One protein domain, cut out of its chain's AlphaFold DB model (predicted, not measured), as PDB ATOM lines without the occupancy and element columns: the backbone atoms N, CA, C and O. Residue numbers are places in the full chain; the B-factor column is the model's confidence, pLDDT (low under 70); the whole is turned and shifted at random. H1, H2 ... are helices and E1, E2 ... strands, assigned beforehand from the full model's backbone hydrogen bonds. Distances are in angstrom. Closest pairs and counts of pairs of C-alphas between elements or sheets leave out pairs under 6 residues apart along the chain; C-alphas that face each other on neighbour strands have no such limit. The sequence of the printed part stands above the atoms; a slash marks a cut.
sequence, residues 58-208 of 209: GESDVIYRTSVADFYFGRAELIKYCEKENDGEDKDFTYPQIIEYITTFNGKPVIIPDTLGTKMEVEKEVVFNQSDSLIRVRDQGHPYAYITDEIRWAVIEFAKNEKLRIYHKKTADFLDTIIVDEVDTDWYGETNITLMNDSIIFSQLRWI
ATOM      1  N   GLY A  58      40.398  13.204-153.500       56.06
ATOM      2  CA  GLY A  58      40.120  14.480-152.833       56.06
ATOM      3  C   GLY A  58      41.079  15.599-153.252       56.06
ATOM      4  O   GLY A  58      42.183  15.338-153.738       56.06
ATOM      5  N   GLU A  59      40.674  16.855-153.027       60.94
ATOM      6  CA  GLU A  59      41.549  18.030-153.170       60.94
ATOM      7  C   GLU A  59      42.765  17.879-152.237       60.94
ATOM      8  O   GLU A  59      42.693  18.048-151.016       60.94
ATOM      9  N   SER A  60      43.890  17.470-152.823       64.31
ATOM     10  CA  SER A  60      45.157  17.272-152.122       64.31
ATOM     11  C   SER A  60      45.895  18.606-152.042       64.31
ATOM     12  O   SER A  60      46.791  18.886-152.837       64.31
ATOM     13  N   ASP A  61      45.472  19.437-151.096       77.81
ATOM     14  CA  ASP A  61      45.897  20.834-150.993       77.81
ATOM     15  C   ASP A  61      46.948  21.084-149.909       77.81
ATOM     16  O   ASP A  61      47.313  22.238-149.693       77.81
ATOM     17  N   VAL A  62      47.432  20.049-149.215       92.50
ATOM     18  CA  VAL A  62      48.543  20.175-148.261       92.50
ATOM     19  C   VAL A  62      49.700  19.298-148.717       92.50
ATOM     20  O   VAL A  62      49.552  18.089-148.874       92.50
ATOM     21  N   ILE A  63      50.856  19.920-148.938       94.25
ATOM     22  CA  ILE A  63      52.069  19.263-149.417       94.25
ATOM     23  C   ILE A  63      53.143  19.392-148.350       94.25
ATOM     24  O   ILE A  63      53.651  20.489-148.106       94.25
ATOM     25  N   TYR A  64      53.528  18.269-147.758       95.00
ATOM     26  CA  TYR A  64      54.744  18.188-146.964       95.00
ATOM     27  C   TYR A  64      55.926  17.870-147.880       95.00
ATOM     28  O   TYR A  64      55.910  16.888-148.622       95.00
ATOM     29  N   ARG A  65      56.938  18.736-147.876       93.12
ATOM     30  CA  ARG A  65      58.022  18.729-148.862       93.12
ATOM     31  C   ARG A  65      59.351  18.383-148.212       93.12
ATOM     32  O   ARG A  65      59.883  19.200-147.464       93.12
ATOM     33  N   THR A  66      59.933  17.248-148.589       91.06
ATOM     34  CA  THR A  66      61.312  16.876-148.229       91.06
ATOM     35  C   THR A  66      62.249  17.078-149.419       91.06
ATOM     36  O   THR A  66      61.823  17.476-150.505       91.06
ATOM     37  N   SER A  67      63.547  16.827-149.261       87.88
ATOM     38  CA  SER A  67      64.501  16.860-150.381       87.88
ATOM     39  C   SER A  67      64.250  15.750-151.414       87.88
ATOM     40  O   SER A  67      64.520  15.949-152.599       87.88
ATOM     41  N   VAL A  68      63.684  14.615-150.994       90.44
ATOM     42  CA  VAL A  68      63.543  13.397-151.813       90.44
ATOM     43  C   VAL A  68      62.151  13.265-152.437       90.44
ATOM     44  O   VAL A  68      62.021  12.855-153.594       90.44
ATOM     45  N   ALA A  69      61.104  13.637-151.701       93.62
ATOM     46  CA  ALA A  69      59.720  13.454-152.124       93.62
ATOM     47  C   ALA A  69      58.804  14.580-151.620       93.62
ATOM     48  O   ALA A  69      59.111  15.281-150.654       93.62
ATOM     49  N   ASP A  70      57.674  14.751-152.303       94.75
ATOM     50  CA  ASP A  70      56.556  15.578-151.848       94.75
ATOM     51  C   ASP A  70      55.396  14.644-151.453       94.75
ATOM     52  O   ASP A  70      54.987  13.779-152.232       94.75
ATOM     53  N   PHE A  71      54.878  14.813-150.238       94.00
ATOM     54  CA  PHE A  71      53.808  14.008-149.646       94.00
ATOM     55  C   PHE A  71      52.522  14.831-149.606       94.00
ATOM     56  O   PHE A  71      52.473  15.900-148.995       94.00
ATOM     57  N   TYR A  72      51.491  14.343-150.282       93.31
ATOM     58  CA  TYR A  72      50.252  15.066-150.535       93.31
ATOM     59  C   TYR A  72      49.138  14.512-149.660       93.31
ATOM     60  O   TYR A  72      48.757  13.344-149.782       93.31
ATOM     61  N   PHE A  73      48.586  15.389-148.831       91.75
ATOM     62  CA  PHE A  73      47.479  15.098-147.937       91.75
ATOM     63  C   PHE A  73      46.205  15.791-148.417       91.75
ATOM     64  O   PHE A  73      46.231  16.931-148.896       91.75
ATOM     65  N   GLY A  74      45.073  15.119-148.217       89.94
ATOM     66  CA  GLY A  74      43.778  15.787-148.227       89.94
ATOM     67  C   GLY A  74      43.673  16.715-147.018       89.94
ATOM     68  O   GLY A  74      43.995  16.327-145.892       89.94
ATOM     69  N   ARG A  75      43.273  17.971-147.249       89.25
ATOM     70  CA  ARG A  75      43.254  19.002-146.197       89.25
ATOM     71  C   ARG A  75      42.332  18.610-145.038       89.25
ATOM     72  O   ARG A  75      42.718  18.738-143.881       89.25
ATOM     73  N   ALA A  76      41.122  18.147-145.352       89.38
ATOM     74  CA  ALA A  76      40.120  17.788-144.351       89.38
ATOM     75  C   ALA A  76      40.533  16.541-143.557       89.38
ATOM     76  O   ALA A  76      40.344  16.481-142.344       89.38
ATOM     77  N   GLU A  77      41.125  15.559-144.231       90.31
ATOM     78  CA  GLU A  77      41.626  14.336-143.615       90.31
ATOM     79  C   GLU A  77      42.781  14.624-142.662       90.31
ATOM     80  O   GLU A  77      42.795  14.069-141.565       90.31
ATOM     81  N   LEU A  78      43.718  15.496-143.054       91.50
ATOM     82  CA  LEU A  78      44.842  15.876-142.201       91.50
ATOM     83  C   LEU A  78      44.375  16.653-140.969       91.50
ATOM     84  O   LEU A  78      44.789  16.318-139.866       91.50
ATOM     85  N   ILE A  79      43.461  17.617-141.126       91.88
ATOM     86  CA  ILE A  79      42.872  18.331-139.979       91.88
ATOM     87  C   ILE A  79      42.187  17.343-139.032       91.88
ATOM     88  O   ILE A  79      42.469  17.353-137.839       91.88
ATOM     89  N   LYS A  80      41.362  16.431-139.562       91.75
ATOM     90  CA  LYS A  80      40.680  15.414-138.752       91.75
ATOM     91  C   LYS A  80      41.658  14.486-138.024       91.75
ATOM     92  O   LYS A  80      41.367  14.049-136.915       91.75
ATOM     93  N   TYR A  81      42.783  14.143-138.652       91.81
ATOM     94  CA  TYR A  81      43.848  13.385-137.999       91.81
ATOM     95  C   TYR A  81      44.450  14.184-136.839       91.81
ATOM     96  O   TYR A  81      44.469  13.682-135.722       91.81
ATOM     97  N   CYS A  82      44.832  15.443-137.063       91.56
ATOM     98  CA  CYS A  82      45.374  16.304-136.011       91.56
ATOM     99  C   CYS A  82      44.384  16.517-134.852       91.56
ATOM    100  O   CYS A  82      44.784  16.492-133.698       91.56
ATOM    101  N   GLU A  83      43.090  16.684-135.135       91.12
ATOM    102  CA  GLU A  83      42.046  16.793-134.106       91.12
ATOM    103  C   GLU A  83      41.865  15.498-133.303       91.12
ATOM    104  O   GLU A  83      41.497  15.558-132.134       91.12
ATOM    105  N   LYS A  84      42.088  14.335-133.927       89.88
ATOM    106  CA  LYS A  84      41.984  13.024-133.273       89.88
ATOM    107  C   LYS A  84      43.190  12.725-132.381       89.88
ATOM    108  O   LYS A  84      42.999  12.131-131.326       89.88
ATOM    109  N   GLU A  85      44.394  13.042-132.851       86.62
ATOM    110  CA  GLU A  85      45.639  12.766-132.121       86.62
ATOM    111  C   GLU A  85      45.914  13.796-131.024       86.62
ATOM    112  O   GLU A  85      46.585  13.465-130.055       86.62
ATOM    113  N   ASN A  86      45.343  15.000-131.132       83.44
ATOM    114  CA  ASN A  86      45.326  15.957-130.036       83.44
ATOM    115  C   ASN A  86      44.487  15.397-128.875       83.44
ATOM    116  O   ASN A  86      43.254  15.426-128.904       83.44
ATOM    117  N   ASP A  87      45.160  14.892-127.847       73.31
ATOM    118  CA  ASP A  87      44.540  14.310-126.655       73.31
ATOM    119  C   ASP A  87      43.977  15.366-125.683       73.31
ATOM    120  O   ASP A  87      43.322  15.024-124.693       73.31
ATOM    121  N   GLY A  88      44.165  16.652-125.999       61.94
ATOM    122  CA  GLY A  88      43.677  17.776-125.213       61.94
ATOM    123  C   GLY A  88      44.482  18.025-123.940       61.94
ATOM    124  O   GLY A  88      44.022  18.790-123.088       61.94
ATOM    125  N   GLU A  89      45.658  17.408-123.782       70.94
ATOM    126  CA  GLU A  89      46.577  17.787-122.718       70.94
ATOM    127  C   GLU A  89      47.064  19.228-122.931       70.94
ATOM    128  O   GLU A  89      47.459  19.625-124.026       70.94
ATOM    129  N   ASP A  90      47.115  20.019-121.854       55.53
ATOM    130  CA  ASP A  90      47.497  21.445-121.881       55.53
ATOM    131  C   ASP A  90      48.893  21.725-122.487       55.53
ATOM    132  O   ASP A  90      49.283  22.880-122.679       55.53
ATOM    133  N   LYS A  91      49.687  20.678-122.745       54.66
ATOM    134  CA  LYS A  91      51.036  20.750-123.315       54.66
ATOM    135  C   LYS A  91      51.132  20.211-124.738       54.66
ATOM    136  O   LYS A  91      52.204  20.362-125.325       54.66
ATOM    137  N   ASP A  92      50.069  19.642-125.300       66.06
ATOM    138  CA  ASP A  92      50.061  19.231-126.700       66.06
ATOM    139  C   ASP A  92      49.644  20.403-127.601       66.06
ATOM    140  O   ASP A  92      48.500  20.583-128.010       66.06
ATOM    141  N   PHE A  93      50.611  21.276-127.878       73.31
ATOM    142  CA  PHE A  93      50.433  22.417-128.780       73.31
ATOM    143  C   PHE A  93      50.834  22.091-130.227       73.31
ATOM    144  O   PHE A  93      50.770  22.963-131.094       73.31
ATOM    145  N   THR A  94      51.263  20.859-130.509       82.44
ATOM    146  CA  THR A  94      51.900  20.501-131.783       82.44
ATOM    147  C   THR A  94      50.883  20.273-132.904       82.44
ATOM    148  O   THR A  94      50.936  20.954-133.933       82.44
ATOM    149  N   TYR A  95      49.884  19.415-132.687       88.06
ATOM    150  CA  TYR A  95      48.774  19.210-133.623       88.06
ATOM    151  C   TYR A  95      47.929  20.478-133.851       88.06
ATOM    152  O   TYR A  95      47.638  20.786-135.015       88.06
ATOM    153  N   PRO A  96      47.595  21.283-132.816       88.50
ATOM    154  CA  PRO A  96      46.974  22.591-133.016       88.50
ATOM    155  C   PRO A  96      47.763  23.529-133.943       88.50
ATOM    156  O   PRO A  96      47.153  24.183-134.788       88.50
ATOM    157  N   GLN A  97      49.102  23.562-133.859       88.62
ATOM    158  CA  GLN A  97      49.934  24.375-134.762       88.62
ATOM    159  C   GLN A  97      49.822  23.927-136.224       88.62
ATOM    160  O   GLN A  97      49.816  24.772-137.122       88.62
ATOM    161  N   ILE A  98      49.709  22.620-136.488       90.75
ATOM    162  CA  ILE A  98      49.495  22.099-137.849       90.75
ATOM    163  C   ILE A  98      48.161  22.603-138.402       90.75
ATOM    164  O   ILE A  98      48.107  23.113-139.525       90.75
ATOM    165  N   ILE A  99      47.093  22.504-137.606       91.56
ATOM    166  CA  ILE A  99      45.760  22.986-137.986       91.56
ATOM    167  C   ILE A  99      45.799  24.498-138.244       91.56
ATOM    168  O   ILE A  99      45.316  24.961-139.281       91.56
ATOM    169  N   GLU A 100      46.410  25.271-137.345       91.38
ATOM    170  CA  GLU A 100      46.565  26.719-137.496       91.38
ATOM    171  C   GLU A 100      47.318  27.066-138.785       91.38
ATOM    172  O   GLU A 100      46.840  27.878-139.579       91.38
ATOM    173  N   TYR A 101      48.451  26.418-139.058       91.69
ATOM    174  CA  TYR A 101      49.217  26.661-140.279       91.69
ATOM    175  C   TYR A 101      48.393  26.366-141.533       91.69
ATOM    176  O   TYR A 101      48.308  27.197-142.432       91.69
ATOM    177  N   ILE A 102      47.718  25.216-141.594       91.31
ATOM    178  CA  ILE A 102      46.918  24.824-142.764       91.31
ATOM    179  C   ILE A 102      45.735  25.775-143.001       91.31
ATOM    180  O   ILE A 102      45.356  26.027-144.151       91.31
ATOM    181  N   THR A 103      45.130  26.288-141.931       89.56
ATOM    182  CA  THR A 103      43.951  27.164-142.003       89.56
ATOM    183  C   THR A 103      44.305  28.620-142.291       89.56
ATOM    184  O   THR A 103      43.557  29.289-143.002       89.56
ATOM    185  N   THR A 104      45.445  29.102-141.796       88.62
ATOM    186  CA  THR A 104      45.887  30.500-141.951       88.62
ATOM    187  C   THR A 104      46.788  30.723-143.166       88.62
ATOM    188  O   THR A 104      46.910  31.853-143.646       88.62
ATOM    189  N   PHE A 105      47.410  29.669-143.703       85.44
ATOM    190  CA  PHE A 105      48.269  29.780-144.876       85.44
ATOM    191  C   PHE A 105      47.455  30.115-146.132       85.44
ATOM    192  O   PHE A 105      46.603  29.353-146.587       85.44
ATOM    193  N   ASN A 106      47.767  31.266-146.731       76.75
ATOM    194  CA  ASN A 106      47.024  31.815-147.869       76.75
ATOM    195  C   ASN A 106      47.378  31.175-149.224       76.75
ATOM    196  O   ASN A 106      46.677  31.403-150.211       76.75
ATOM    197  N   GLY A 107      48.467  30.405-149.311       78.50
ATOM    198  CA  GLY A 107      48.847  29.725-150.548       78.50
ATOM    199  C   GLY A 107      48.000  28.478-150.813       78.50
ATOM    200  O   GLY A 107      47.637  27.739-149.898       78.50
ATOM    201  N   LYS A 108      47.689  28.244-152.089       82.94
ATOM    202  CA  LYS A 108      47.040  27.021-152.572       82.94
ATOM    203  C   LYS A 108      47.932  26.393-153.651       82.94
ATOM    204  O   LYS A 108      48.105  27.024-154.695       82.94
ATOM    205  N   PRO A 109      48.521  25.207-153.418       88.88
ATOM    206  CA  PRO A 109      48.416  24.380-152.207       88.88
ATOM    207  C   PRO A 109      49.154  24.986-150.992       88.88
ATOM    208  O   PRO A 109      50.039  25.829-151.143       88.88
ATOM    209  N   VAL A 110      48.801  24.532-149.787       92.75
ATOM    210  CA  VAL A 110      49.543  24.774-148.540       92.75
ATOM    211  C   VAL A 110      50.818  23.950-148.587       92.75
ATOM    212  O   VAL A 110      50.765  22.734-148.742       92.75
ATOM    213  N   ILE A 111      51.971  24.599-148.446       92.69
ATOM    214  CA  ILE A 111      53.268  23.922-148.495       92.69
ATOM    215  C   ILE A 111      53.885  23.957-147.103       92.69
ATOM    216  O   ILE A 111      54.072  25.032-146.538       92.69
ATOM    217  N   ILE A 112      54.228  22.785-146.575       93.31
ATOM    218  CA  ILE A 112      54.957  22.601-145.321       93.31
ATOM    219  C   ILE A 112      56.342  22.062-145.694       93.31
ATOM    220  O   ILE A 112      56.480  20.870-145.969       93.31
ATOM    221  N   PRO A 113      57.374  22.914-145.800       91.12
ATOM    222  CA  PRO A 113      58.726  22.425-146.032       91.12
ATOM    223  C   PRO A 113      59.232  21.665-144.798       91.12
ATOM    224  O   PRO A 113      58.957  22.060-143.669       91.12
ATOM    225  N   ASP A 114      60.026  20.616-145.008       88.19
ATOM    226  CA  ASP A 114      60.680  19.841-143.937       88.19
ATOM    227  C   ASP A 114      61.633  20.693-143.076       88.19
ATOM    228  O   ASP A 114      61.980  20.330-141.960       88.19
ATOM    229  N   THR A 115      62.004  21.873-143.575       87.50
ATOM    230  CA  THR A 115      62.839  22.858-142.882       87.50
ATOM    231  C   THR A 115      62.024  23.920-142.131       87.50
ATOM    232  O   THR A 115      62.597  24.893-141.633       87.50
ATOM    233  N   LEU A 116      60.688  23.818-142.090       87.50
ATOM    234  CA  LEU A 116      59.837  24.806-141.421       87.50
ATOM    235  C   LEU A 116      60.197  24.887-139.933       87.50
ATOM    236  O   LEU A 116      60.292  23.871-139.256       87.50
ATOM    237  N   GLY A 117      60.426  26.101-139.429       82.56
ATOM    238  CA  GLY A 117      60.815  26.296-138.030       82.56
ATOM    239  C   GLY A 117      62.175  25.701-137.654       82.56
ATOM    240  O   GLY A 117      62.483  25.578-136.471       82.56
ATOM    241  N   THR A 118      63.009  25.348-138.637       82.00
ATOM    242  CA  THR A 118      64.379  24.878-138.412       82.00
ATOM    243  C   THR A 118      65.361  26.043-138.534       82.00
ATOM    244  O   THR A 118      65.352  26.781-139.517       82.00
ATOM    245  N   LYS A 119      66.232  26.209-137.533       81.44
ATOM    246  CA  LYS A 119      67.285  27.237-137.502       81.44
ATOM    247  C   LYS A 119      68.508  26.836-138.320       81.44
ATOM    248  O   LYS A 119      69.161  27.681-138.923       81.44
ATOM    249  N   MET A 120      68.860  25.554-138.265       75.44
ATOM    250  CA  MET A 120      70.017  24.990-138.950       75.44
ATOM    251  C   MET A 120      69.783  23.505-139.213       75.44
ATOM    252  O   MET A 120      69.377  22.768-138.312       75.44
ATOM    253  N   GLU A 121      70.092  23.074-140.430       63.00
ATOM    254  CA  GLU A 121      70.203  21.663-140.783       63.00
ATOM    255  C   GLU A 121      71.678  21.280-140.759       63.00
ATOM    256  O   GLU A 121      72.499  21.900-141.436       63.00
ATOM    257  N   VAL A 122      72.030  20.299-139.928       62.06
ATOM    258  CA  VAL A 122      73.385  19.755-139.891       62.06
ATOM    259  C   VAL A 122      73.351  18.386-140.548       62.06
ATOM    260  O   VAL A 122      72.820  17.431-139.979       62.06
ATOM    261  N   GLU A 123      73.957  18.296-141.730       54.12
ATOM    262  CA  GLU A 123      74.402  17.029-142.303       54.12
ATOM    263  C   GLU A 123      75.506  16.481-141.404       54.12
ATOM    264  O   GLU A 123      76.678  16.848-141.505       54.12
ATOM    265  N   LYS A 124      75.117  15.654-140.436       49.09
ATOM    266  CA  LYS A 124      76.061  14.871-139.656       49.09
ATOM    267  C   LYS A 124      75.858  13.422-140.045       49.09
ATOM    268  O   LYS A 124      74.736  12.936-140.041       49.09
ATOM    269  N   GLU A 125      76.949  12.732-140.339       41.09
ATOM    270  CA  GLU A 125      76.948  11.282-140.467       41.09
ATOM    271  C   GLU A 125      76.612  10.699-139.083       41.09
ATOM    272  O   GLU A 125      77.475  10.534-138.217       41.09
ATOM    273  N   VAL A 126      75.324  10.495-138.801       44.41
ATOM    274  CA  VAL A 126      74.906   9.692-137.655       44.41
ATOM    275  C   VAL A 126      74.945   8.255-138.148       44.41
ATOM    276  O   VAL A 126      74.046   7.796-138.843       44.41
ATOM    277  N   VAL A 127      76.042   7.564-137.860       40.84
ATOM    278  CA  VAL A 127      76.215   6.176-138.285       40.84
ATOM    279  C   VAL A 127      75.218   5.290-137.532       40.84
ATOM    280  O   VAL A 127      75.468   4.901-136.394       40.84
ATOM    281  N   PHE A 128      74.108   4.963-138.197       51.47
ATOM    282  CA  PHE A 128      73.235   3.817-137.921       51.47
ATOM    283  C   PHE A 128      72.860   3.155-139.261       51.47
ATOM    284  O   PHE A 128      71.728   3.181-139.709       51.47
ATOM    285  N   ASN A 129      73.879   2.651-139.960       38.78
ATOM    286  CA  ASN A 129      73.891   1.680-141.068       38.78
ATOM    287  C   ASN A 129      72.864   1.745-142.227       38.78
ATOM    288  O   ASN A 129      72.840   0.778-142.983       38.78
ATOM    289  N   GLN A 130      72.118   2.841-142.424       39.59
ATOM    290  CA  GLN A 130      71.692   3.457-143.705       39.59
ATOM    291  C   GLN A 130      70.336   4.171-143.567       39.59
ATOM    292  O   GLN A 130      69.316   3.616-143.940       39.59
ATOM    293  N   SER A 131      70.379   5.428-143.124       44.12
ATOM    294  CA  SER A 131      69.472   6.537-143.474       44.12
ATOM    295  C   SER A 131      70.244   7.814-143.124       44.12
ATOM    296  O   SER A 131      70.703   7.931-141.988       44.12
ATOM    297  N   ASP A 132      70.448   8.755-144.048       39.03
ATOM    298  CA  ASP A 132      71.141  10.013-143.729       39.03
ATOM    299  C   ASP A 132      70.348  10.790-142.660       39.03
ATOM    300  O   ASP A 132      69.285  11.355-142.926       39.03
ATOM    301  N   SER A 133      70.836  10.788-141.418       48.09
ATOM    302  CA  SER A 133      70.182  11.466-140.298       48.09
ATOM    303  C   SER A 133      70.627  12.925-140.248       48.09
ATOM    304  O   SER A 133      71.685  13.267-139.720       48.09
ATOM    305  N   LEU A 134      69.808  13.815-140.803       55.16
ATOM    306  CA  LEU A 134      69.974  15.249-140.587       55.16
ATOM    307  C   LEU A 134      69.632  15.575-139.128       55.16
ATOM    308  O   LEU A 134      68.491  15.402-138.695       55.16
ATOM    309  N   ILE A 135      70.598  16.104-138.369       62.28
ATOM    310  CA  ILE A 135      70.302  16.685-137.055       62.28
ATOM    311  C   ILE A 135      69.736  18.083-137.304       62.28
ATOM    312  O   ILE A 135      70.459  19.008-137.683       62.28
ATOM    313  N   ARG A 136      68.428  18.242-137.086       68.38
ATOM    314  CA  ARG A 136      67.749  19.538-137.189       68.38
ATOM    315  C   ARG A 136      67.830  20.288-135.873       68.38
ATOM    316  O   ARG A 136      67.368  19.815-134.835       68.38
ATOM    317  N   VAL A 137      68.394  21.489-135.918       75.25
ATOM    318  CA  VAL A 137      68.346  22.424-134.795       75.25
ATOM    319  C   VAL A 137      67.111  23.295-134.975       75.25
ATOM    320  O   VAL A 137      67.085  24.162-135.849       75.25
ATOM    321  N   ARG A 138      66.083  23.063-134.154       78.56
ATOM    322  CA  ARG A 138      64.836  23.842-134.186       78.56
ATOM    323  C   ARG A 138      65.089  25.302-133.818       78.56
ATOM    324  O   ARG A 138      65.859  25.602-132.903       78.56
ATOM    325  N   ASP A 139      64.402  26.207-134.502       83.12
ATOM    326  CA  ASP A 139      64.257  27.584-134.051       83.12
ATOM    327  C   ASP A 139      63.082  27.658-133.074       83.12
ATOM    328  O   ASP A 139      61.940  27.846-133.480       83.12
ATOM    329  N   GLN A 140      63.348  27.496-131.776       82.75
ATOM    330  CA  GLN A 140      62.299  27.527-130.744       82.75
ATOM    331  C   GLN A 140      61.510  28.848-130.710       82.75
ATOM    332  O   GLN A 140      60.422  28.882-130.141       82.75
ATOM    333  N   GLY A 141      62.046  29.931-131.288       84.31
ATOM    334  CA  GLY A 141      61.341  31.207-131.415       84.31
ATOM    335  C   GLY A 141      60.381  31.275-132.607       84.31
ATOM    336  O   GLY A 141      59.607  32.226-132.704       84.31
ATOM    337  N   HIS A 142      60.419  30.301-133.519       86.25
ATOM    338  CA  HIS A 142      59.547  30.268-134.686       86.25
ATOM    339  C   HIS A 142      58.122  29.842-134.284       86.25
ATOM    340  O   HIS A 142      57.968  28.847-133.572       86.25
ATOM    341  N   PRO A 143      57.060  30.512-134.776       85.44
ATOM    342  CA  PRO A 143      55.671  30.220-134.384       85.44
ATOM    343  C   PRO A 143      55.218  28.788-134.716       85.44
ATOM    344  O   PRO A 143      54.280  28.279-134.117       85.44
ATOM    345  N   TYR A 144      55.916  28.132-135.643       85.88
ATOM    346  CA  TYR A 144      55.620  26.782-136.127       85.88
ATOM    347  C   TYR A 144      56.781  25.796-135.916       85.88
ATOM    348  O   TYR A 144      57.009  24.921-136.749       85.88
ATOM    349  N   ALA A 145      57.573  25.974-134.854       81.81
ATOM    350  CA  ALA A 145      58.802  25.209-134.603       81.81
ATOM    351  C   ALA A 145      58.622  23.682-134.475       81.81
ATOM    352  O   ALA A 145      59.612  22.957-134.548       81.81
ATOM    353  N   TYR A 146      57.391  23.197-134.274       80.31
ATOM    354  CA  TYR A 146      57.103  21.790-133.969       80.31
ATOM    355  C   TYR A 146      56.213  21.093-135.006       80.31
ATOM    356  O   TYR A 146      55.988  19.890-134.912       80.31
ATOM    357  N   ILE A 147      55.754  21.812-136.040       85.06
ATOM    358  CA  ILE A 147      54.908  21.244-137.106       85.06
ATOM    359  C   ILE A 147      55.579  20.049-137.788       85.06
ATOM    360  O   ILE A 147      54.919  19.063-138.113       85.06
ATOM    361  N   THR A 148      56.888  20.141-138.027       81.50
ATOM    362  CA  THR A 148      57.627  19.146-138.808       81.50
ATOM    363  C   THR A 148      57.785  17.811-138.093       81.50
ATOM    364  O   THR A 148      58.000  16.822-138.773       81.50
ATOM    365  N   ASP A 149      57.687  17.743-136.764       79.88
ATOM    366  CA  ASP A 149      57.822  16.467-136.049       79.88
ATOM    367  C   ASP A 149      56.537  15.636-136.154       79.88
ATOM    368  O   ASP A 149      56.584  14.471-136.542       79.88
ATOM    369  N   GLU A 150      55.381  16.249-135.902       85.50
ATOM    370  CA  GLU A 150      54.106  15.525-135.923       85.50
ATOM    371  C   GLU A 150      53.593  15.254-137.340       85.50
ATOM    372  O   GLU A 150      53.023  14.197-137.615       85.50
ATOM    373  N   ILE A 151      53.862  16.146-138.302       90.38
ATOM    374  CA  ILE A 151      53.482  15.870-139.694       90.38
ATOM    375  C   ILE A 151      54.234  14.660-140.265       90.38
ATOM    376  O   ILE A 151      53.724  13.969-141.147       90.38
ATOM    377  N   ARG A 152      55.431  14.359-139.745       90.25
ATOM    378  CA  ARG A 152      56.200  13.168-140.127       90.25
ATOM    379  C   ARG A 152      55.544  11.881-139.642       90.25
ATOM    380  O   ARG A 152      55.567  10.892-140.372       90.25
ATOM    381  N   TRP A 153      54.898  11.896-138.478       87.56
ATOM    382  CA  TRP A 153      54.055  10.783-138.035       87.56
ATOM    383  C   TRP A 153      52.806  10.637-138.906       87.56
ATOM    384  O   TRP A 153      52.476   9.521-139.320       87.56
ATOM    385  N   ALA A 154      52.192  11.755-139.307       91.75
ATOM    386  CA  ALA A 154      51.070  11.744-140.245       91.75
ATOM    387  C   ALA A 154      51.439  11.103-141.599       91.75
ATOM    388  O   ALA A 154      50.631  10.361-142.157       91.75
ATOM    389  N   VAL A 155      52.656  11.330-142.122       93.06
ATOM    390  CA  VAL A 155      53.149  10.667-143.352       93.06
ATOM    391  C   VAL A 155      53.033   9.144-143.232       93.06
ATOM    392  O   VAL A 155      52.489   8.498-144.127       93.06
ATOM    393  N   ILE A 156      53.496   8.564-142.125       91.00
ATOM    394  CA  ILE A 156      53.475   7.109-141.919       91.00
ATOM    395  C   ILE A 156      52.044   6.593-141.807       91.00
ATOM    396  O   ILE A 156      51.684   5.621-142.473       91.00
ATOM    397  N   GLU A 157      51.216   7.251-140.998       91.25
ATOM    398  CA  GLU A 157      49.839   6.815-140.771       91.25
ATOM    399  C   GLU A 157      49.008   6.882-142.060       91.25
ATOM    400  O   GLU A 157      48.260   5.959-142.389       91.25
ATOM    401  N   PHE A 158      49.162   7.942-142.854       91.50
ATOM    402  CA  PHE A 158      48.445   8.073-144.124       91.50
ATOM    403  C   PHE A 158      48.965   7.106-145.185       91.50
ATOM    404  O   PHE A 158      48.164   6.617-145.986       91.50
ATOM    405  N   ALA A 159      50.269   6.811-145.189       89.75
ATOM    406  CA  ALA A 159      50.844   5.791-146.057       89.75
ATOM    407  C   ALA A 159      50.229   4.415-145.757       89.75
ATOM    408  O   ALA A 159      49.688   3.787-146.666       89.75
ATOM    409  N   LYS A 160      50.210   4.002-144.480       88.88
ATOM    410  CA  LYS A 160      49.605   2.737-144.015       88.88
ATOM    411  C   LYS A 160      48.121   2.615-144.347       88.88
ATOM    412  O   LYS A 160      47.651   1.532-144.675       88.88
ATOM    413  N   ASN A 161      47.396   3.729-144.295       87.50
ATOM    414  CA  ASN A 161      45.966   3.781-144.594       87.50
ATOM    415  C   ASN A 161      45.645   4.011-146.085       87.50
ATOM    416  O   ASN A 161      44.486   4.275-146.409       87.50
ATOM    417  N   GLU A 162      46.638   3.949-146.982       80.75
ATOM    418  CA  GLU A 162      46.487   4.156-148.434       80.75
ATOM    419  C   GLU A 162      45.864   5.519-148.810       80.75
ATOM    420  O   GLU A 162      45.206   5.658-149.842       80.75
ATOM    421  N   LYS A 163      46.037   6.543-147.967       82.56
ATOM    422  CA  LYS A 163      45.467   7.894-148.154       82.56
ATOM    423  C   LYS A 163      46.499   8.934-148.579       82.56
ATOM    424  O   LYS A 163      46.172  10.118-148.657       82.56
ATOM    425  N   LEU A 164      47.731   8.507-148.834       88.44
ATOM    426  CA  LEU A 164      48.846   9.382-149.168       88.44
ATOM    427  C   LEU A 164      49.196   9.286-150.649       88.44
ATOM    428  O   LEU A 164      49.409   8.194-151.173       88.44
ATOM    429  N   ARG A 165      49.323  10.435-151.316       91.19
ATOM    430  CA  ARG A 165      49.943  10.511-152.645       91.19
ATOM    431  C   ARG A 165      51.382  10.983-152.483       91.19
ATOM    432  O   ARG A 165      51.631  11.963-151.785       91.19
ATOM    433  N   ILE A 166      52.324  10.299-153.120       93.06
ATOM    434  CA  ILE A 166      53.755  10.579-152.960       93.06
ATOM    435  C   ILE A 166      54.351  10.862-154.330       93.06
ATOM    436  O   ILE A 166      54.318   9.998-155.200       93.06
ATOM    437  N   TYR A 167      54.888  12.065-154.522       93.31
ATOM    438  CA  TYR A 167      55.639  12.433-155.719       93.31
ATOM    439  C   TYR A 167      57.133  12.285-155.445       93.31
ATOM    440  O   TYR A 167      57.697  13.002-154.613       93.31
ATOM    441  N   HIS A 168      57.786  11.363-156.143       94.12
ATOM    442  CA  HIS A 168      59.210  11.110-155.984       94.12
ATOM    443  C   HIS A 168      60.018  11.979-156.949       94.12
ATOM    444  O   HIS A 168      59.923  11.859-158.172       94.12
ATOM    445  N   LYS A 169      60.853  12.866-156.402       93.19
ATOM    446  CA  LYS A 169      61.486  13.940-157.184       93.19
ATOM    447  C   LYS A 169      62.525  13.439-158.170       93.19
ATOM    448  O   LYS A 169      62.653  14.005-159.248       93.19
ATOM    449  N   LYS A 170      63.250  12.376-157.814       91.62
ATOM    450  CA  LYS A 170      64.295  11.807-158.671       91.62
ATOM    451  C   LYS A 170      63.719  11.153-159.926       91.62
ATOM    452  O   LYS A 170      64.330  11.252-160.983       91.62
ATOM    453  N   THR A 171      62.570  10.485-159.815       92.06
ATOM    454  CA  THR A 171      61.883   9.874-160.969       92.06
ATOM    455  C   THR A 171      60.879  10.815-161.624       92.06
ATOM    456  O   THR A 171      60.423  10.516-162.719       92.06
ATOM    457  N   ALA A 172      60.578  11.949-160.982       92.00
ATOM    458  CA  ALA A 172      59.589  12.927-161.418       92.00
ATOM    459  C   ALA A 172      58.202  12.309-161.660       92.00
ATOM    460  O   ALA A 172      57.521  12.653-162.624       92.00
ATOM    461  N   ASP A 173      57.797  11.389-160.781       92.19
ATOM    462  CA  ASP A 173      56.543  10.651-160.924       92.19
ATOM    463  C   ASP A 173      55.876  10.384-159.572       92.19
ATOM    464  O   ASP A 173      56.533  10.381-158.521       92.19
ATOM    465  N   PHE A 174      54.563  10.159-159.605       92.06
ATOM    466  CA  PHE A 174      53.825   9.655-158.458       92.06
ATOM    467  C   PHE A 174      54.099   8.166-158.268       92.06
ATOM    468  O   PHE A 174      54.171   7.395-159.218       92.06
ATOM    469  N   LEU A 175      54.263   7.763-157.014       91.88
ATOM    470  CA  LEU A 175      54.473   6.367-156.664       91.88
ATOM    471  C   LEU A 175      53.132   5.637-156.587       91.88
ATOM    472  O   LEU A 175      52.213   6.100-155.913       91.88
ATOM    473  N   ASP A 176      53.064   4.465-157.211       90.94
ATOM    474  CA  ASP A 176      51.910   3.562-157.116       90.94
ATOM    475  C   ASP A 176      52.075   2.523-155.999       90.94
ATOM    476  O   ASP A 176      51.109   1.949-155.500       90.94
ATOM    477  N   THR A 177      53.316   2.227-155.617       92.19
ATOM    478  CA  THR A 177      53.641   1.202-154.622       92.19
ATOM    479  C   THR A 177      54.815   1.655-153.776       92.19
ATOM    480  O   THR A 177      55.800   2.187-154.289       92.19
ATOM    481  N   ILE A 178      54.700   1.412-152.478       94.00
ATOM    482  CA  ILE A 178      55.750   1.633-151.490       94.00
ATOM    483  C   ILE A 178      55.856   0.414-150.579       94.00
ATOM    484  O   ILE A 178      54.943  -0.410-150.504       94.00
ATOM    485  N   ILE A 179      56.961   0.326-149.856       93.31
ATOM    486  CA  ILE A 179      57.139  -0.617-148.760       93.31
ATOM    487  C   ILE A 179      57.254   0.204-147.481       93.31
ATOM    488  O   ILE A 179      58.070   1.120-147.406       93.31
ATOM    489  N   VAL A 180      56.426  -0.106-146.489       92.50
ATOM    490  CA  VAL A 180      56.595   0.391-145.123       92.50
ATOM    491  C   VAL A 180      57.365  -0.670-144.353       92.50
ATOM    492  O   VAL A 180      56.877  -1.788-144.211       92.50
ATOM    493  N   ASP A 181      58.574  -0.336-143.918       90.19
ATOM    494  CA  ASP A 181      59.463  -1.216-143.160       90.19
ATOM    495  C   ASP A 181      59.585  -0.696-141.730       90.19
ATOM    496  O   ASP A 181      60.104   0.400-141.505       90.19
ATOM    497  N   GLU A 182      59.058  -1.451-140.772       89.94
ATOM    498  CA  GLU A 182      59.208  -1.157-139.350       89.94
ATOM    499  C   GLU A 182      60.365  -1.965-138.781       89.94
ATOM    500  O   GLU A 182      60.426  -3.181-138.954       89.94
ATOM    501  N   VAL A 183      61.266  -1.284-138.088       85.44
ATOM    502  CA  VAL A 183      62.446  -1.872-137.469       85.44
ATOM    503  C   VAL A 183      62.387  -1.550-135.994       85.44
ATOM    504  O   VAL A 183      62.479  -0.383-135.634       85.44
ATOM    505  N   ASP A 184      62.262  -2.558-135.143       83.25
ATOM    506  CA  ASP A 184      62.317  -2.367-133.697       83.25
ATOM    507  C   ASP A 184      63.580  -3.000-133.113       83.25
ATOM    508  O   ASP A 184      63.994  -4.102-133.475       83.25
ATOM    509  N   THR A 185      64.192  -2.269-132.188       80.56
ATOM    510  CA  THR A 185      65.308  -2.714-131.354       80.56
ATOM    511  C   THR A 185      64.955  -2.494-129.887       80.56
ATOM    512  O   THR A 185      63.975  -1.823-129.566       80.56
ATOM    513  N   ASP A 186      65.804  -2.970-128.979       78.94
ATOM    514  CA  ASP A 186      65.624  -2.746-127.539       78.94
ATOM    515  C   ASP A 186      65.629  -1.255-127.136       78.94
ATOM    516  O   ASP A 186      65.183  -0.914-126.045       78.94
ATOM    517  N   TRP A 187      66.153  -0.362-127.986       75.81
ATOM    518  CA  TRP A 187      66.405   1.044-127.638       75.81
ATOM    519  C   TRP A 187      65.596   2.039-128.469       75.81
ATOM    520  O   TRP A 187      65.320   3.161-128.039       75.81
ATOM    521  N   TYR A 188      65.253   1.664-129.693       80.06
ATOM    522  CA  TYR A 188      64.566   2.527-130.640       80.06
ATOM    523  C   TYR A 188      63.792   1.696-131.653       80.06
ATOM    524  O   TYR A 188      64.144   0.549-131.932       80.06
ATOM    525  N   GLY A 189      62.772   2.318-132.223       82.00
ATOM    526  CA  GLY A 189      62.111   1.860-133.428       82.00
ATOM    527  C   GLY A 189      62.343   2.849-134.564       82.00
ATOM    528  O   GLY A 189      62.515   4.048-134.341       82.00
ATOM    529  N   GLU A 190      62.321   2.364-135.788       85.44
ATOM    530  CA  GLU A 190      62.354   3.156-137.009       85.44
ATOM    531  C   GLU A 190      61.215   2.692-137.914       85.44
ATOM    532  O   GLU A 190      60.868   1.514-137.965       85.44
ATOM    533  N   THR A 191      60.585   3.623-138.618       89.06
ATOM    534  CA  THR A 191      59.644   3.294-139.686       89.06
ATOM    535  C   THR A 191      60.095   3.982-140.958       89.06
ATOM    536  O   THR A 191      60.152   5.212-141.035       89.06
ATOM    537  N   ASN A 192      60.401   3.167-141.957       90.38
ATOM    538  CA  ASN A 192      60.908   3.588-143.248       90.38
ATOM    539  C   ASN A 192      59.825   3.435-144.313       90.38
ATOM    540  O   ASN A 192      59.093   2.449-144.330       90.38
ATOM    541  N   ILE A 193      59.748   4.398-145.230       92.31
ATOM    542  CA  ILE A 193      59.046   4.233-146.502       92.31
ATOM    543  C   ILE A 193      60.112   4.056-147.572       92.31
ATOM    544  O   ILE A 193      60.942   4.946-147.788       92.31
ATOM    545  N   THR A 194      60.084   2.912-148.245       92.25
ATOM    546  CA  THR A 194      61.052   2.552-149.278       92.25
ATOM    547  C   THR A 194      60.368   2.234-150.604       92.25
ATOM    548  O   THR A 194      59.164   1.972-150.682       92.25
ATOM    549  N   LEU A 195      61.147   2.317-151.679       91.69
ATOM    550  CA  LEU A 195      60.746   1.854-153.004       91.69
ATOM    551  C   LEU A 195      60.996   0.344-153.142       91.69
ATOM    552  O   LEU A 195      61.702  -0.266-152.345       91.69
ATOM    553  N   MET A 196      60.498  -0.253-154.226       89.44
ATOM    554  CA  MET A 196      60.684  -1.684-154.530       89.44
ATOM    555  C   MET A 196      62.151  -2.118-154.706       89.44
ATOM    556  O   MET A 196      62.441  -3.309-154.703       89.44
ATOM    557  N   ASN A 197      63.070  -1.171-154.892       86.62
ATOM    558  CA  ASN A 197      64.516  -1.407-154.949       86.62
ATOM    559  C   ASN A 197      65.212  -1.150-153.595       86.62
ATOM    560  O   ASN A 197      66.414  -0.891-153.579       86.62
ATOM    561  N   ASP A 198      64.445  -1.143-152.500       81.44
ATOM    562  CA  ASP A 198      64.861  -0.854-151.123       81.44
ATOM    563  C   ASP A 198      65.420   0.564-150.881       81.44
ATOM    564  O   ASP A 198      65.893   0.860-149.786       81.44
ATOM    565  N   SER A 199      65.336   1.496-151.842       86.38
ATOM    566  CA  SER A 199      65.772   2.873-151.580       86.38
ATOM    567  C   SER A 199      64.805   3.581-150.630       86.38
ATOM    568  O   SER A 199      63.613   3.685-150.937       86.38
ATOM    569  N   ILE A 200      65.321   4.115-149.524       88.69
ATOM    570  CA  ILE A 200      64.548   4.880-148.540       88.69
ATOM    571  C   ILE A 200      64.209   6.261-149.108       88.69
ATOM    572  O   ILE A 200      65.086   6.994-149.564       88.69
ATOM    573  N   ILE A 201      62.926   6.622-149.066       90.44
ATOM    574  CA  ILE A 201      62.429   7.953-149.457       90.44
ATOM    575  C   ILE A 201      61.913   8.758-148.260       90.44
ATOM    576  O   ILE A 201      61.704   9.968-148.368       90.44
ATOM    577  N   PHE A 202      61.701   8.088-147.126       90.81
ATOM    578  CA  PHE A 202      61.295   8.681-145.861       90.81
ATOM    579  C   PHE A 202      61.676   7.755-144.701       90.81
ATOM    580  O   PHE A 202      61.542   6.543-144.831       90.81
ATOM    581  N   SER A 203      62.102   8.321-143.574       88.00
ATOM    582  CA  SER A 203      62.436   7.592-142.344       88.00
ATOM    583  C   SER A 203      61.961   8.395-141.136       88.00
ATOM    584  O   SER A 203      62.064   9.626-141.127       88.00
ATOM    585  N   GLN A 204      61.443   7.719-140.116       86.25
ATOM    586  CA  GLN A 204      61.087   8.324-138.839       86.25
ATOM    587  C   GLN A 204      61.531   7.432-137.683       86.25
ATOM    588  O   GLN A 204      61.177   6.256-137.624       86.25
ATOM    589  N   LEU A 205      62.244   8.028-136.729       83.62
ATOM    590  CA  LEU A 205      62.730   7.352-135.530       83.62
ATOM    591  C   LEU A 205      61.783   7.586-134.342       83.62
ATOM    592  O   LEU A 205      61.309   8.702-134.119       83.62
ATOM    593  N   ARG A 206      61.549   6.536-133.552       79.75
ATOM    594  CA  ARG A 206      60.921   6.569-132.222       79.75
ATOM    595  C   ARG A 206      61.877   5.998-131.185       79.75
ATOM    596  O   ARG A 206      62.527   4.990-131.425       79.75
ATOM    597  N   TRP A 207      61.919   6.590-130.001       72.06
ATOM    598  CA  TRP A 207      62.606   5.978-128.864       72.06
ATOM    599  C   TRP A 207      61.679   4.969-128.186       72.06
ATOM    600  O   TRP A 207      60.519   5.291-127.924       72.06
ATOM    601  N   ILE A 208      62.188   3.771-127.901       71.75
ATOM    602  CA  ILE A 208      61.471   2.742-127.141       71.75
ATOM    603  C   ILE A 208      62.013   2.811-125.709       71.75
ATOM    604  O   ILE A 208      63.225   2.848-125.507       71.75
TER     605      ILE A 208
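Overview. This is residues 58 to 208 of the 209 residues of an uncharacterized protein of Tenacibaculum sp. SZ-18 (UniProt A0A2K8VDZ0). One helix, H3, sits in the middle between two sheets: it crosses the strands of the four-stranded sheet E3, E1, E2, E6 on one side and those of the twisted three-stranded sheet E7, E8, E9 on another. The helical hairpin H1 and H2 packs on H3 from the side away from the E7 to E9 sheet, and the two-stranded hairpin E4 and E5 lies off to one side, apart from the strands of both larger sheets. The printed part has 151 residues with three named helices and nine named strands, in the order E1 E2 H1 H2 E3 E4 E5 H3 E6 E7 E8 E9; the class is mixed, helices and strands. The first sheet is mixed and the other two are antiparallel. The whole is compact and rounded, with a radius of gyration of the C-alphas of 15.4 A and spans of 39 by 32 by 27 A.

Along the chain. Find C-alpha 62 at (48.543, 20.175, -148.261); here E1 begins and takes residues 62 to 65, and E2 follows with residues 69 to 73. Next come H1, residues 75 to 85, 15.6 A long, and H2, residues 94 to 104, 15.5 A long. E3 is residues 110 to 113, E4 residues 118 to 123 and E5 residues 134 to 138. Look for C-alpha 147 at (54.908, 21.244, -137.106); from there H3 runs 20.5 A to residue 160. E6 takes residues 165 to 168. E7, residues 177 to 184, is 22.9 A long; E8, residues 188 to 194, is 19.0 A; E9, residues 200 to 207, is 19.8 A and ends at C-alpha 207, (62.606, 5.978, -128.864).

Arrangement. In the sheet E3, E1, E2, E6, the edge strand E3 is parallel to E1, with N 63 and O 110 at 2.8 A. E1 and E2 form an antiparallel hairpin, N 71 and O 64 at 2.8 A, and E2 is antiparallel to E6, N 72 and O 165 at 2.8 A. H2 and H3 on one face of this sheet make two layers, helices on one face of a sheet. H3 stands at a height of 9.4 A over it, across the strands, at 80 degrees to E2 on the local plane; its C-alpha 155 comes within 7.2 A of C-alpha 71, the closest of H3 and E2. H1 only grazes the sheet, with residues 75 to 79. H1 and H2, a helical hairpin, touch at a shallow tilt of 23 degrees, opposite ways, closest at the C-alphas of Cys 82 and Tyr 95, 5.1 A. H2 touches H3 about perpendicular, at 87 degrees, with residues 147 to 151 of H3 alone, closest at the C-alphas of Ile 98 and Ile 147, 5.5 A. E7, E8 and E9 form a meander, each strand the antiparallel neighbour of the one before: see N 181 and O 192 at 2.9 A, and N 191 and O 204 at 2.9 A. This sheet is twisted, and H3 on one face of it again makes two layers, at a height of 9.4 A, over E8 and E9; the closest C-alphas of H3 and E9 are those of Arg 152 and Gln 204, 7.0 A. E4 and E5 are an antiparallel hairpin, N 122 and O 135 at 3.0 A. In H1 and H2 every O i to N i+4 pair is within hydrogen-bond range; in H3, 7 of 10 are.

Size, cuts and confidence. The two C-alphas farthest apart are those of Asn 106 and Asp 186, 44.2 A. The printed part has no cut, and no link is long. Mean pLDDT of the printed part is 82.2; look for values under 70 at residues 58 to 60, 88, 90 to 92 and 121 to 136.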